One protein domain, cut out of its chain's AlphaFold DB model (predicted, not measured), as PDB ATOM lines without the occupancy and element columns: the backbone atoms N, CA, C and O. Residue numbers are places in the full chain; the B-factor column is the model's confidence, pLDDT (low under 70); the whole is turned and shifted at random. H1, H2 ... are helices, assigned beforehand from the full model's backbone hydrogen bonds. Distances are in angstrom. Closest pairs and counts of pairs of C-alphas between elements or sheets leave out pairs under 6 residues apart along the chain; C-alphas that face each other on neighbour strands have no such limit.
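What this domain is: This is residues 233 to 302 of the 308 residues of an uncharacterized protein of Aphanomyces astaci (UniProt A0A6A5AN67). A long helix, H2, makes one side of a loose, elongated arrangement of helices; past its last residues the backbone turns through H3, H4 then folds back on the other side, near H2, and the short H5 returns to residues 253 to 254 of H2. The small first helix, H1, is set off beyond the first residues of H2, where residues 236 to 242 stand free, of which 236 belongs to H1 and 242 to H2, and residues 292 to 302 form a tail after H5 with no named element. The printed part has 70 residues with five named helices, in the order H1 H2 H3 H4 H5, and no named strand; the class is all helix. It is only just loose, close to compact, with a radius of gyration of the C-alphas of 13.5 A, and is elongated, spanning 44 by 22 by 19 A.

How they stand to each other: H1, residues 233 to 236, and H2, residues 242 to 256, are apart, but only just, with their closest C-alphas 8.4 A apart. H3, residues 260 to 268, is close to H2 but not clearly touching; their closest C-alphas, those of Leu 256 and Asn 262, are 6.1 A apart. These two helices run opposite ways at a steep tilt of 48 degrees. H4, residues 271 to 281, stands about perpendicular to H3, at 78 degrees. H3 and H4 are close but not clearly touching, the closest C-alphas being those of Met 266 and Lys 272 at 7.2 A. H2 and H4 are near each other, with 5 pairs of C-alphas within 10 A. H5, residues 288 to 291, only just touches H2, with 3 pairs of C-alphas within 8 A, and H2 touches it with residues 253 to 254 alone; the closest C-alphas are those of Asp 254 and Leu 290, 5.9 A apart. H4 and H5 are close but not clearly touching, with Ile 279 and Arg 291 as the closest C-alphas, 7.7 A. H1 is apart from H3, H4 and H5, and H3 is apart from H5. In H2, H3 and H4 every O i to N i+4 pair is within hydrogen-bond range; H1 and H5 are too short for such a pair, and in each the one O i to N i+3 pair is within range.

Where its parts are: H1 begins at C-alpha 233, (28.652, -50.028, 28.087), and has 4 residues. H2, the longest helix with 15 residues, measures 21.1 A from C-alpha 242 to C-alpha 256 at (45.748, -30.398, 30.099). H3 measures 12.4 A and H4 15.2 A. H5 has 4 residues and ends at C-alpha 291, (39.943, -22.975, 40.152).

The domain as a whole: The two C-alphas farthest apart, those of Leu 237 and Asp 301, are 44.2 A apart. The printed part has no cut. The links H1 to H2, H2 to H3 and H3 to H4 are tight, and H4 to H5 is short. The mean pLDDT of the printed part is 70.3; residues 233 to 246, 280 to 282 and 299 to 302 are under 70, and the mean for H1 is 44.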
ATOM      1  N   ASP A 233      29.159 -49.015  27.141       45.84
ATOM      2  CA  ASP A 233      28.652 -50.028  28.087       45.84
ATOM      3  C   ASP A 233      29.740 -50.593  29.029       45.84
ATOM      4  O   ASP A 233      29.431 -51.292  29.992       45.84
ATOM      5  N   VAL A 234      31.017 -50.255  28.816       44.84
ATOM      6  CA  VAL A 234      32.121 -50.557  29.745       44.84
ATOM      7  C   VAL A 234      31.950 -49.805  31.073       44.84
ATOM      8  O   VAL A 234      32.339 -50.310  32.128       44.84
ATOM      9  N   THR A 235      31.272 -48.653  31.067       42.62
ATOM     10  CA  THR A 235      30.850 -47.963  32.300       42.62
ATOM     11  C   THR A 235      29.775 -48.730  33.074       42.62
ATOM     12  O   THR A 235      29.628 -48.519  34.270       42.62
ATOM     13  N   LYS A 236      29.061 -49.676  32.440       43.38
ATOM     14  CA  LYS A 236      28.156 -50.605  33.142       43.38
ATOM     15  C   LYS A 236      28.881 -51.824  33.722       43.38
ATOM     16  O   LYS A 236      28.296 -52.537  34.531       43.38
ATOM     17  N   LEU A 237      30.121 -52.080  33.294       42.03
ATOM     18  CA  LEU A 237      30.945 -53.227  33.705       42.03
ATOM     19  C   LEU A 237      32.019 -52.870  34.737       42.03
ATOM     20  O   LEU A 237      32.663 -53.755  35.295       42.03
ATOM     21  N   THR A 238      32.220 -51.581  34.983       47.06
ATOM     22  CA  THR A 238      33.117 -51.071  36.012       47.06
ATOM     23  C   THR A 238      32.265 -50.531  37.158       47.06
ATOM     24  O   THR A 238      31.255 -49.881  36.915       47.06
ATOM     25  N   ASP A 239      32.661 -50.771  38.413       52.66
ATOM     26  CA  ASP A 239      31.984 -50.260  39.628       52.66
ATOM     27  C   ASP A 239      32.010 -48.715  39.750       52.66
ATOM     28  O   ASP A 239      31.800 -48.143  40.820       52.66
ATOM     29  N   TRP A 240      32.332 -48.026  38.658       52.88
ATOM     30  CA  TRP A 240      32.597 -46.606  38.593       52.88
ATOM     31  C   TRP A 240      31.285 -45.883  38.376       52.88
ATOM     32  O   TRP A 240      30.619 -46.012  37.349       52.88
ATOM     33  N   THR A 241      30.904 -45.097  39.367       66.44
ATOM     34  CA  THR A 241      29.698 -44.293  39.277       66.44
ATOM     35  C   THR A 241      29.956 -43.081  38.372       66.44
ATOM     36  O   THR A 241      31.087 -42.623  38.213       66.44
ATOM     37  N   THR A 242      28.909 -42.507  37.774       61.72
ATOM     38  CA  THR A 242      28.999 -41.263  36.983       61.72
ATOM     39  C   THR A 242      29.836 -40.145  37.643       61.72
ATOM     40  O   THR A 242      30.600 -39.491  36.930       61.72
ATOM     41  N   PRO A 243      29.770 -39.903  38.973       68.31
ATOM     42  CA  PRO A 243      30.653 -38.928  39.610       68.31
ATOM     43  C   PRO A 243      32.137 -39.330  39.620       68.31
ATOM     44  O   PRO A 243      32.974 -38.433  39.567       68.31
ATOM     45  N   ASP A 244      32.490 -40.618  39.621       66.56
ATOM     46  CA  ASP A 244      33.891 -41.070  39.563       66.56
ATOM     47  C   ASP A 244      34.518 -40.768  38.193       66.56
ATOM     48  O   ASP A 244      35.644 -40.274  38.101       66.56
ATOM     49  N   LEU A 245      33.751 -40.972  37.118       69.06
ATOM     50  CA  LEU A 245      34.155 -40.606  35.757       69.06
ATOM     51  C   LEU A 245      34.292 -39.088  35.601       69.06
ATOM     52  O   LEU A 245      35.288 -38.597  35.066       69.06
ATOM     53  N   ALA A 246      33.332 -38.323  36.131       69.06
ATOM     54  CA  ALA A 246      33.409 -36.864  36.136       69.06
ATOM     55  C   ALA A 246      34.627 -36.355  36.934       69.06
ATOM     56  O   ALA A 246      35.265 -35.369  36.553       69.06
ATOM     57  N   GLN A 247      34.989 -37.049  38.016       77.19
ATOM     58  CA  GLN A 247      36.165 -36.744  38.823       77.19
ATOM     59  C   GLN A 247      37.476 -36.989  38.059       77.19
ATOM     60  O   GLN A 247      38.385 -36.160  38.137       77.19
ATOM     61  N   GLN A 248      37.566 -38.074  37.283       72.62
ATOM     62  CA  GLN A 248      38.714 -38.325  36.407       72.62
ATOM     63  C   GLN A 248      38.824 -37.312  35.272       72.62
ATOM     64  O   GLN A 248      39.920 -36.819  35.010       72.62
ATOM     65  N   ALA A 249      37.708 -36.959  34.632       74.31
ATOM     66  CA  ALA A 249      37.697 -35.946  33.582       74.31
ATOM     67  C   ALA A 249      38.218 -34.596  34.107       74.31
ATOM     68  O   ALA A 249      39.029 -33.948  33.451       74.31
ATOM     69  N   LEU A 250      37.843 -34.204  35.332       79.38
ATOM     70  CA  LEU A 250      38.385 -33.010  35.991       79.38
ATOM     71  C   LEU A 250      39.896 -33.092  36.238       79.38
ATOM     72  O   LEU A 250      40.588 -32.086  36.093       79.38
ATOM     73  N   TRP A 251      40.422 -34.259  36.607       81.50
ATOM     74  CA  TRP A 251      41.867 -34.446  36.769       81.50
ATOM     75  C   TRP A 251      42.608 -34.419  35.431       81.50
ATOM     76  O   TRP A 251      43.663 -33.797  35.341       81.50
ATOM     77  N   ALA A 252      42.041 -35.009  34.379       75.50
ATOM     78  CA  ALA A 252      42.599 -34.928  33.032       75.50
ATOM     79  C   ALA A 252      42.629 -33.475  32.529       75.50
ATOM     80  O   ALA A 252      43.655 -33.011  32.031       75.50
ATOM     81  N   LEU A 253      41.549 -32.715  32.740       79.88
ATOM     82  CA  LEU A 253      41.508 -31.286  32.419       79.88
ATOM     83  C   LEU A 253      42.542 -30.483  33.220       79.88
ATOM     84  O   LEU A 253      43.119 -29.536  32.687       79.88
ATOM     85  N   ASP A 254      42.821 -30.856  34.471       80.88
ATOM     86  CA  ASP A 254      43.866 -30.211  35.272       80.88
ATOM     87  C   ASP A 254      45.254 -30.394  34.651       80.88
ATOM     88  O   ASP A 254      45.998 -29.417  34.523       80.88
ATOM     89  N   VAL A 255      45.568 -31.609  34.190       76.50
ATOM     90  CA  VAL A 255      46.814 -31.907  33.466       76.50
ATOM     91  C   VAL A 255      46.877 -31.129  32.151       76.50
ATOM     92  O   VAL A 255      47.876 -30.462  31.877       76.50
ATOM     93  N   LEU A 256      45.797 -31.130  31.366       76.31
ATOM     94  CA  LEU A 256      45.748 -30.398  30.099       76.31
ATOM     95  C   LEU A 256      45.923 -28.891  30.304       76.31
ATOM     96  O   LEU A 256      46.605 -28.245  29.512       76.31
ATOM     97  N   SER A 257      45.410 -28.335  31.403       80.69
ATOM     98  CA  SER A 257      45.524 -26.910  31.736       80.69
ATOM     99  C   SER A 257      46.938 -26.444  32.126       80.69
ATOM    100  O   SER A 257      47.126 -25.285  32.512       80.69
ATOM    101  N   ILE A 258      47.956 -27.310  32.070       79.44
ATOM    102  CA  ILE A 258      49.353 -26.919  32.301       79.44
ATOM    103  C   ILE A 258      49.840 -25.952  31.214       79.44
ATOM    104  O   ILE A 258      50.543 -24.997  31.546       79.44
ATOM    105  N   THR A 259      49.457 -26.167  29.954       77.50
ATOM    106  CA  THR A 259      49.949 -25.387  28.810       77.50
ATOM    107  C   THR A 259      48.990 -24.255  28.438       77.50
ATOM    108  O   THR A 259      47.769 -24.401  28.511       77.50
ATOM    109  N   ASP A 260      49.533 -23.114  28.003       75.00
ATOM    110  CA  ASP A 260      48.710 -21.959  27.615       75.00
ATOM    111  C   ASP A 260      47.912 -22.211  26.331       75.00
ATOM    112  O   ASP A 260      46.768 -21.774  26.228       75.00
ATOM    113  N   PHE A 261      48.458 -23.000  25.400       74.62
ATOM    114  CA  PHE A 261      47.732 -23.457  24.212       74.62
ATOM    115  C   PHE A 261      46.442 -24.197  24.593       74.62
ATOM    116  O   PHE A 261      45.357 -23.815  24.159       74.62
ATOM    117  N   ASN A 262      46.531 -25.186  25.488       77.06
ATOM    118  CA  ASN A 262      45.360 -25.946  25.921       77.06
ATOM    119  C   ASN A 262      44.360 -25.072  26.679       77.06
ATOM    120  O   ASN A 262      43.158 -25.243  26.510       77.06
ATOM    121  N   ARG A 263      44.824 -24.098  27.473       79.56
ATOM    122  CA  ARG A 263      43.936 -23.140  28.148       79.56
ATOM    123  C   ARG A 263      43.135 -22.293  27.159       79.56
ATOM    124  O   ARG A 263      41.941 -22.092  27.376       79.56
ATOM    125  N   ILE A 264      43.766 -21.822  26.081       77.44
ATOM    126  CA  ILE A 264      43.091 -21.066  25.014       77.44
ATOM    127  C   ILE A 264      42.021 -21.942  24.358       77.44
ATOM    128  O   ILE A 264      40.876 -21.513  24.209       77.44
ATOM    129  N   THR A 265      42.352 -23.191  24.041       73.44
ATOM    130  CA  THR A 265      41.402 -24.129  23.436       73.44
ATOM    131  C   THR A 265      40.258 -24.479  24.392       73.44
ATOM    132  O   THR A 265      39.098 -24.464  23.992       73.44
ATOM    133  N   MET A 266      40.536 -24.673  25.685       77.69
ATOM    134  CA  MET A 266      39.500 -24.867  26.707       77.69
ATOM    135  C   MET A 266      38.557 -23.658  26.818       77.69
ATOM    136  O   MET A 266      37.352 -23.834  27.008       77.69
ATOM    137  N   LYS A 267      39.081 -22.429  26.688       77.38
ATOM    138  CA  LYS A 267      38.265 -21.203  26.653       77.38
ATOM    139  C   LYS A 267      37.369 -21.183  25.410       77.38
ATOM    140  O   LYS A 267      36.176 -20.914  25.540       77.38
ATOM    141  N   ARG A 268      37.916 -21.531  24.238       75.12
ATOM    142  CA  ARG A 268      37.183 -21.618  22.961       75.12
ATOM    143  C   ARG A 268      36.037 -22.632  23.012       75.12
ATOM    144  O   ARG A 268      34.932 -22.312  22.587       75.12
ATOM    145  N   GLU A 269      36.270 -23.798  23.610       73.56
ATOM    146  CA  GLU A 269      35.267 -24.861  23.800       73.56
ATOM    147  C   GLU A 269      34.288 -24.586  24.955       73.56
ATOM    148  O   GLU A 269      33.559 -25.472  25.399       73.56
ATOM    149  N   LYS A 270      34.253 -23.353  25.485       77.44
ATOM    150  CA  LYS A 270      33.314 -22.922  26.536       77.44
ATOM    151  C   LYS A 270      33.407 -23.735  27.838       77.44
ATOM    152  O   LYS A 270      32.527 -23.622  28.696       77.44
ATOM    153  N   LEU A 271      34.511 -24.454  28.068       78.56
ATOM    154  CA  LEU A 271      34.734 -25.240  29.291       78.56
ATOM    155  C   LEU A 271      34.816 -24.369  30.549       78.56
ATOM    156  O   LEU A 271      34.595 -24.862  31.652       78.56
ATOM    157  N   LYS A 272      35.049 -23.059  30.395       74.06
ATOM    158  CA  LYS A 272      34.897 -22.056  31.460       74.06
ATOM    159  C   LYS A 272      33.531 -22.147  32.150       74.06
ATOM    160  O   LYS A 272      33.475 -22.105  33.377       74.06
ATOM    161  N   PHE A 273      32.446 -22.261  31.381       73.19
ATOM    162  CA  PHE A 273      31.088 -22.294  31.931       73.19
ATOM    163  C   PHE A 273      30.836 -23.608  32.669       73.19
ATOM    164  O   PHE A 273      30.427 -23.586  33.827       73.19
ATOM    165  N   VAL A 274      31.224 -24.729  32.059       72.12
ATOM    166  CA  VAL A 274      31.134 -26.063  32.670       72.12
ATOM    167  C   VAL A 274      31.915 -26.119  33.987       72.12
ATOM    168  O   VAL A 274      31.384 -26.535  35.012       72.12
ATOM    169  N   LEU A 275      33.156 -25.623  34.008       75.88
ATOM    170  CA  LEU A 275      33.966 -25.570  35.227       75.88
ATOM    171  C   LEU A 275      33.349 -24.655  36.289       75.88
ATOM    172  O   LEU A 275      33.392 -24.994  37.470       75.88
ATOM    173  N   SER A 276      32.750 -23.526  35.897       72.25
ATOM    174  CA  SER A 276      32.080 -22.629  36.843       72.25
ATOM    175  C   SER A 276      30.859 -23.276  37.505       72.25
ATOM    176  O   SER A 276      30.705 -23.170  38.722       72.25
ATOM    177  N   GLU A 277      30.051 -24.025  36.751       70.44
ATOM    178  CA  GLU A 277      28.905 -24.765  37.289       70.44
ATOM    179  C   GLU A 277      29.348 -25.900  38.214       70.44
ATOM    180  O   GLU A 277      28.804 -26.069  39.307       70.44
ATOM    181  N   VAL A 278      30.393 -26.635  37.828       73.69
ATOM    182  CA  VAL A 278      30.966 -27.710  38.645       73.69
ATOM    183  C   VAL A 278      31.529 -27.164  39.962       73.69
ATOM    184  O   VAL A 278      31.310 -27.772  41.011       73.69
ATOM    185  N   ILE A 279      32.206 -26.010  39.946       70.75
ATOM    186  CA  ILE A 279      32.737 -25.363  41.159       70.75
ATOM    187  C   ILE A 279      31.610 -24.921  42.104       70.75
ATOM    188  O   ILE A 279      31.774 -25.011  43.320       70.75
ATOM    189  N   LEU A 280      30.491 -24.433  41.562       65.50
ATOM    190  CA  LEU A 280      29.394 -23.867  42.353       65.50
ATOM    191  C   LEU A 280      28.391 -24.913  42.856       65.50
ATOM    192  O   LEU A 280      27.831 -24.739  43.936       65.50
ATOM    193  N   GLY A 281      28.138 -25.969  42.080       57.34
ATOM    194  CA  GLY A 281      26.997 -26.863  42.299       57.34
ATOM    195  C   GLY A 281      27.331 -28.333  42.539       57.34
ATOM    196  O   GLY A 281      26.439 -29.090  42.923       57.34
ATOM    197  N   SER A 282      28.575 -28.773  42.327       68.00
ATOM    198  CA  SER A 282      28.912 -30.200  42.391       68.00
ATOM    199  C   SER A 282      29.621 -30.603  43.690       68.00
ATOM    200  O   SER A 282      30.301 -29.808  44.334       68.00
ATOM    201  N   LYS A 283      29.504 -31.887  44.055       73.75
ATOM    202  CA  LYS A 283      30.314 -32.515  45.118       73.75
ATOM    203  C   LYS A 283      31.716 -32.928  44.634       73.75
ATOM    204  O   LYS A 283      32.442 -33.572  45.389       73.75
ATOM    205  N   LEU A 284      32.083 -32.606  43.390       75.44
ATOM    206  CA  LEU A 284      33.337 -33.037  42.776       75.44
ATOM    207  C   LEU A 284      34.520 -32.219  43.308       75.44
ATOM    208  O   LEU A 284      34.446 -31.009  43.538       75.44
ATOM    209  N   ILE A 285      35.658 -32.886  43.479       77.25
ATOM    210  CA  ILE A 285      36.906 -32.275  43.923       77.25
ATOM    211  C   ILE A 285      37.550 -31.591  42.723       77.25
ATOM    212  O   ILE A 285      38.304 -32.200  41.969       77.25
ATOM    213  N   VAL A 286      37.265 -30.302  42.547       78.25
ATOM    214  CA  VAL A 286      37.922 -29.501  41.506       78.25
ATOM    215  C   VAL A 286      39.360 -29.157  41.928       78.25
ATOM    216  O   VAL A 286      39.529 -28.507  42.968       78.25
ATOM    217  N   PRO A 287      40.389 -29.527  41.144       79.56
ATOM    218  CA  PRO A 287      41.784 -29.167  41.398       79.56
ATOM    219  C   PRO A 287      42.024 -27.659  41.507       79.56
ATOM    220  O   PRO A 287      41.373 -26.840  40.853       79.56
ATOM    221  N   ARG A 288      42.999 -27.269  42.338       76.88
ATOM    222  CA  ARG A 288      43.290 -25.856  42.637       76.88
ATOM    223  C   ARG A 288      43.671 -25.057  41.390       76.88
ATOM    224  O   ARG A 288      43.273 -23.904  41.287       76.88
ATOM    225  N   ARG A 289      44.429 -25.641  40.461       79.06
ATOM    226  CA  ARG A 289      44.880 -24.955  39.245       79.06
ATOM    227  C   ARG A 289      43.690 -24.605  38.350       79.06
ATOM    228  O   ARG A 289      43.566 -23.438  38.006       79.06
ATOM    229  N   LEU A 290      42.758 -25.534  38.115       79.81
ATOM    230  CA  LEU A 290      41.501 -25.239  37.409       79.81
ATOM    231  C   LEU A 290      40.662 -24.134  38.078       79.81
ATOM    232  O   LEU A 290      40.075 -23.314  37.379       79.81
ATOM    233  N   ARG A 291      40.641 -24.056  39.418       77.50
ATOM    234  CA  ARG A 291      39.943 -22.975  40.152       77.50
ATOM    235  C   ARG A 291      40.607 -21.606  40.015       77.50
ATOM    236  O   ARG A 291      39.941 -20.593  40.184       77.50
ATOM    237  N   LEU A 292      41.918 -21.583  39.792       79.94
ATOM    238  CA  LEU A 292      42.723 -20.362  39.729       79.94
ATOM    239  C   LEU A 292      42.970 -19.882  38.295       79.94
ATOM    240  O   LEU A 292      43.664 -18.884  38.114       79.94
ATOM    241  N   LEU A 293      42.424 -20.566  37.284       78.88
ATOM    242  CA  LEU A 293      42.489 -20.099  35.903       78.88
ATOM    243  C   LEU A 293      41.749 -18.763  35.782       78.88
ATOM    244  O   LEU A 293      40.520 -18.706  35.875       78.88
ATOM    245  N   ASN A 294      42.497 -17.683  35.544       80.12
ATOM    246  CA  ASN A 294      41.897 -16.411  35.181       80.12
ATOM    247  C   ASN A 294      41.574 -16.416  33.687       80.12
ATOM    248  O   ASN A 294      42.402 -16.074  32.851       80.12
ATOM    249  N   TRP A 295      40.347 -16.804  33.352       78.31
ATOM    250  CA  TRP A 295      39.880 -16.892  31.967       78.31
ATOM    251  C   TRP A 295      39.940 -15.574  31.189       78.31
ATOM    252  O   TRP A 295      39.917 -15.609  29.960       78.31
ATOM    253  N   LYS A 296      40.009 -14.430  31.881       72.94
ATOM    254  CA  LYS A 296      40.208 -13.121  31.245       72.94
ATOM    255  C   LYS A 296      41.624 -12.961  30.687       72.94
ATOM    256  O   LYS A 296      41.786 -12.375  29.635       72.94
ATOM    257  N   ASP A 297      42.615 -13.576  31.325       73.00
ATOM    258  CA  ASP A 297      44.026 -13.447  30.935       73.00
ATOM    259  C   ASP A 297      44.464 -14.545  29.941       73.00
ATOM    260  O   ASP A 297      45.623 -14.615  29.539       73.00
ATOM    261  N   ILE A 298      43.550 -15.450  29.575       73.31
ATOM    262  CA  ILE A 298      43.812 -16.602  28.705       73.31
ATOM    263  C   ILE A 298      43.363 -16.267  27.278       73.31
ATOM    264  O   ILE A 298      42.163 -16.168  27.006       73.31
ATOM    265  N   GLY A 299      44.328 -16.158  26.358       62.03
ATOM    266  CA  GLY A 299      44.096 -15.794  24.954       62.03
ATOM    267  C   GLY A 299      43.809 -14.301  24.749       62.03
ATOM    268  O   GLY A 299      43.694 -13.550  25.709       62.03
ATOM    269  N   HIS A 300      43.706 -13.862  23.492       55.56
ATOM    270  CA  HIS A 300      43.260 -12.502  23.176       55.56
ATOM    271  C   HIS A 300      41.740 -12.379  23.354       55.56
ATOM    272  O   HIS A 300      40.997 -13.280  22.959       55.56
ATOM    273  N   ASP A 301      41.297 -11.278  23.962       49.12
ATOM    274  CA  ASP A 301      39.883 -10.962  24.161       49.12
ATOM    275  C   ASP A 301      39.170 -10.822  22.810       49.12
ATOM    276  O   ASP A 301      39.330  -9.831  22.108       49.12
ATOM    277  N   ASN A 302      38.369 -11.830  22.465       47.19
ATOM    278  CA  ASN A 302      37.281 -11.715  21.492       47.19
ATOM    279  C   ASN A 302      35.914 -11.806  22.200       47.19
ATOM    280  O   ASN A 302      34.912 -12.130  21.572       47.19
TER     281      ASN A 302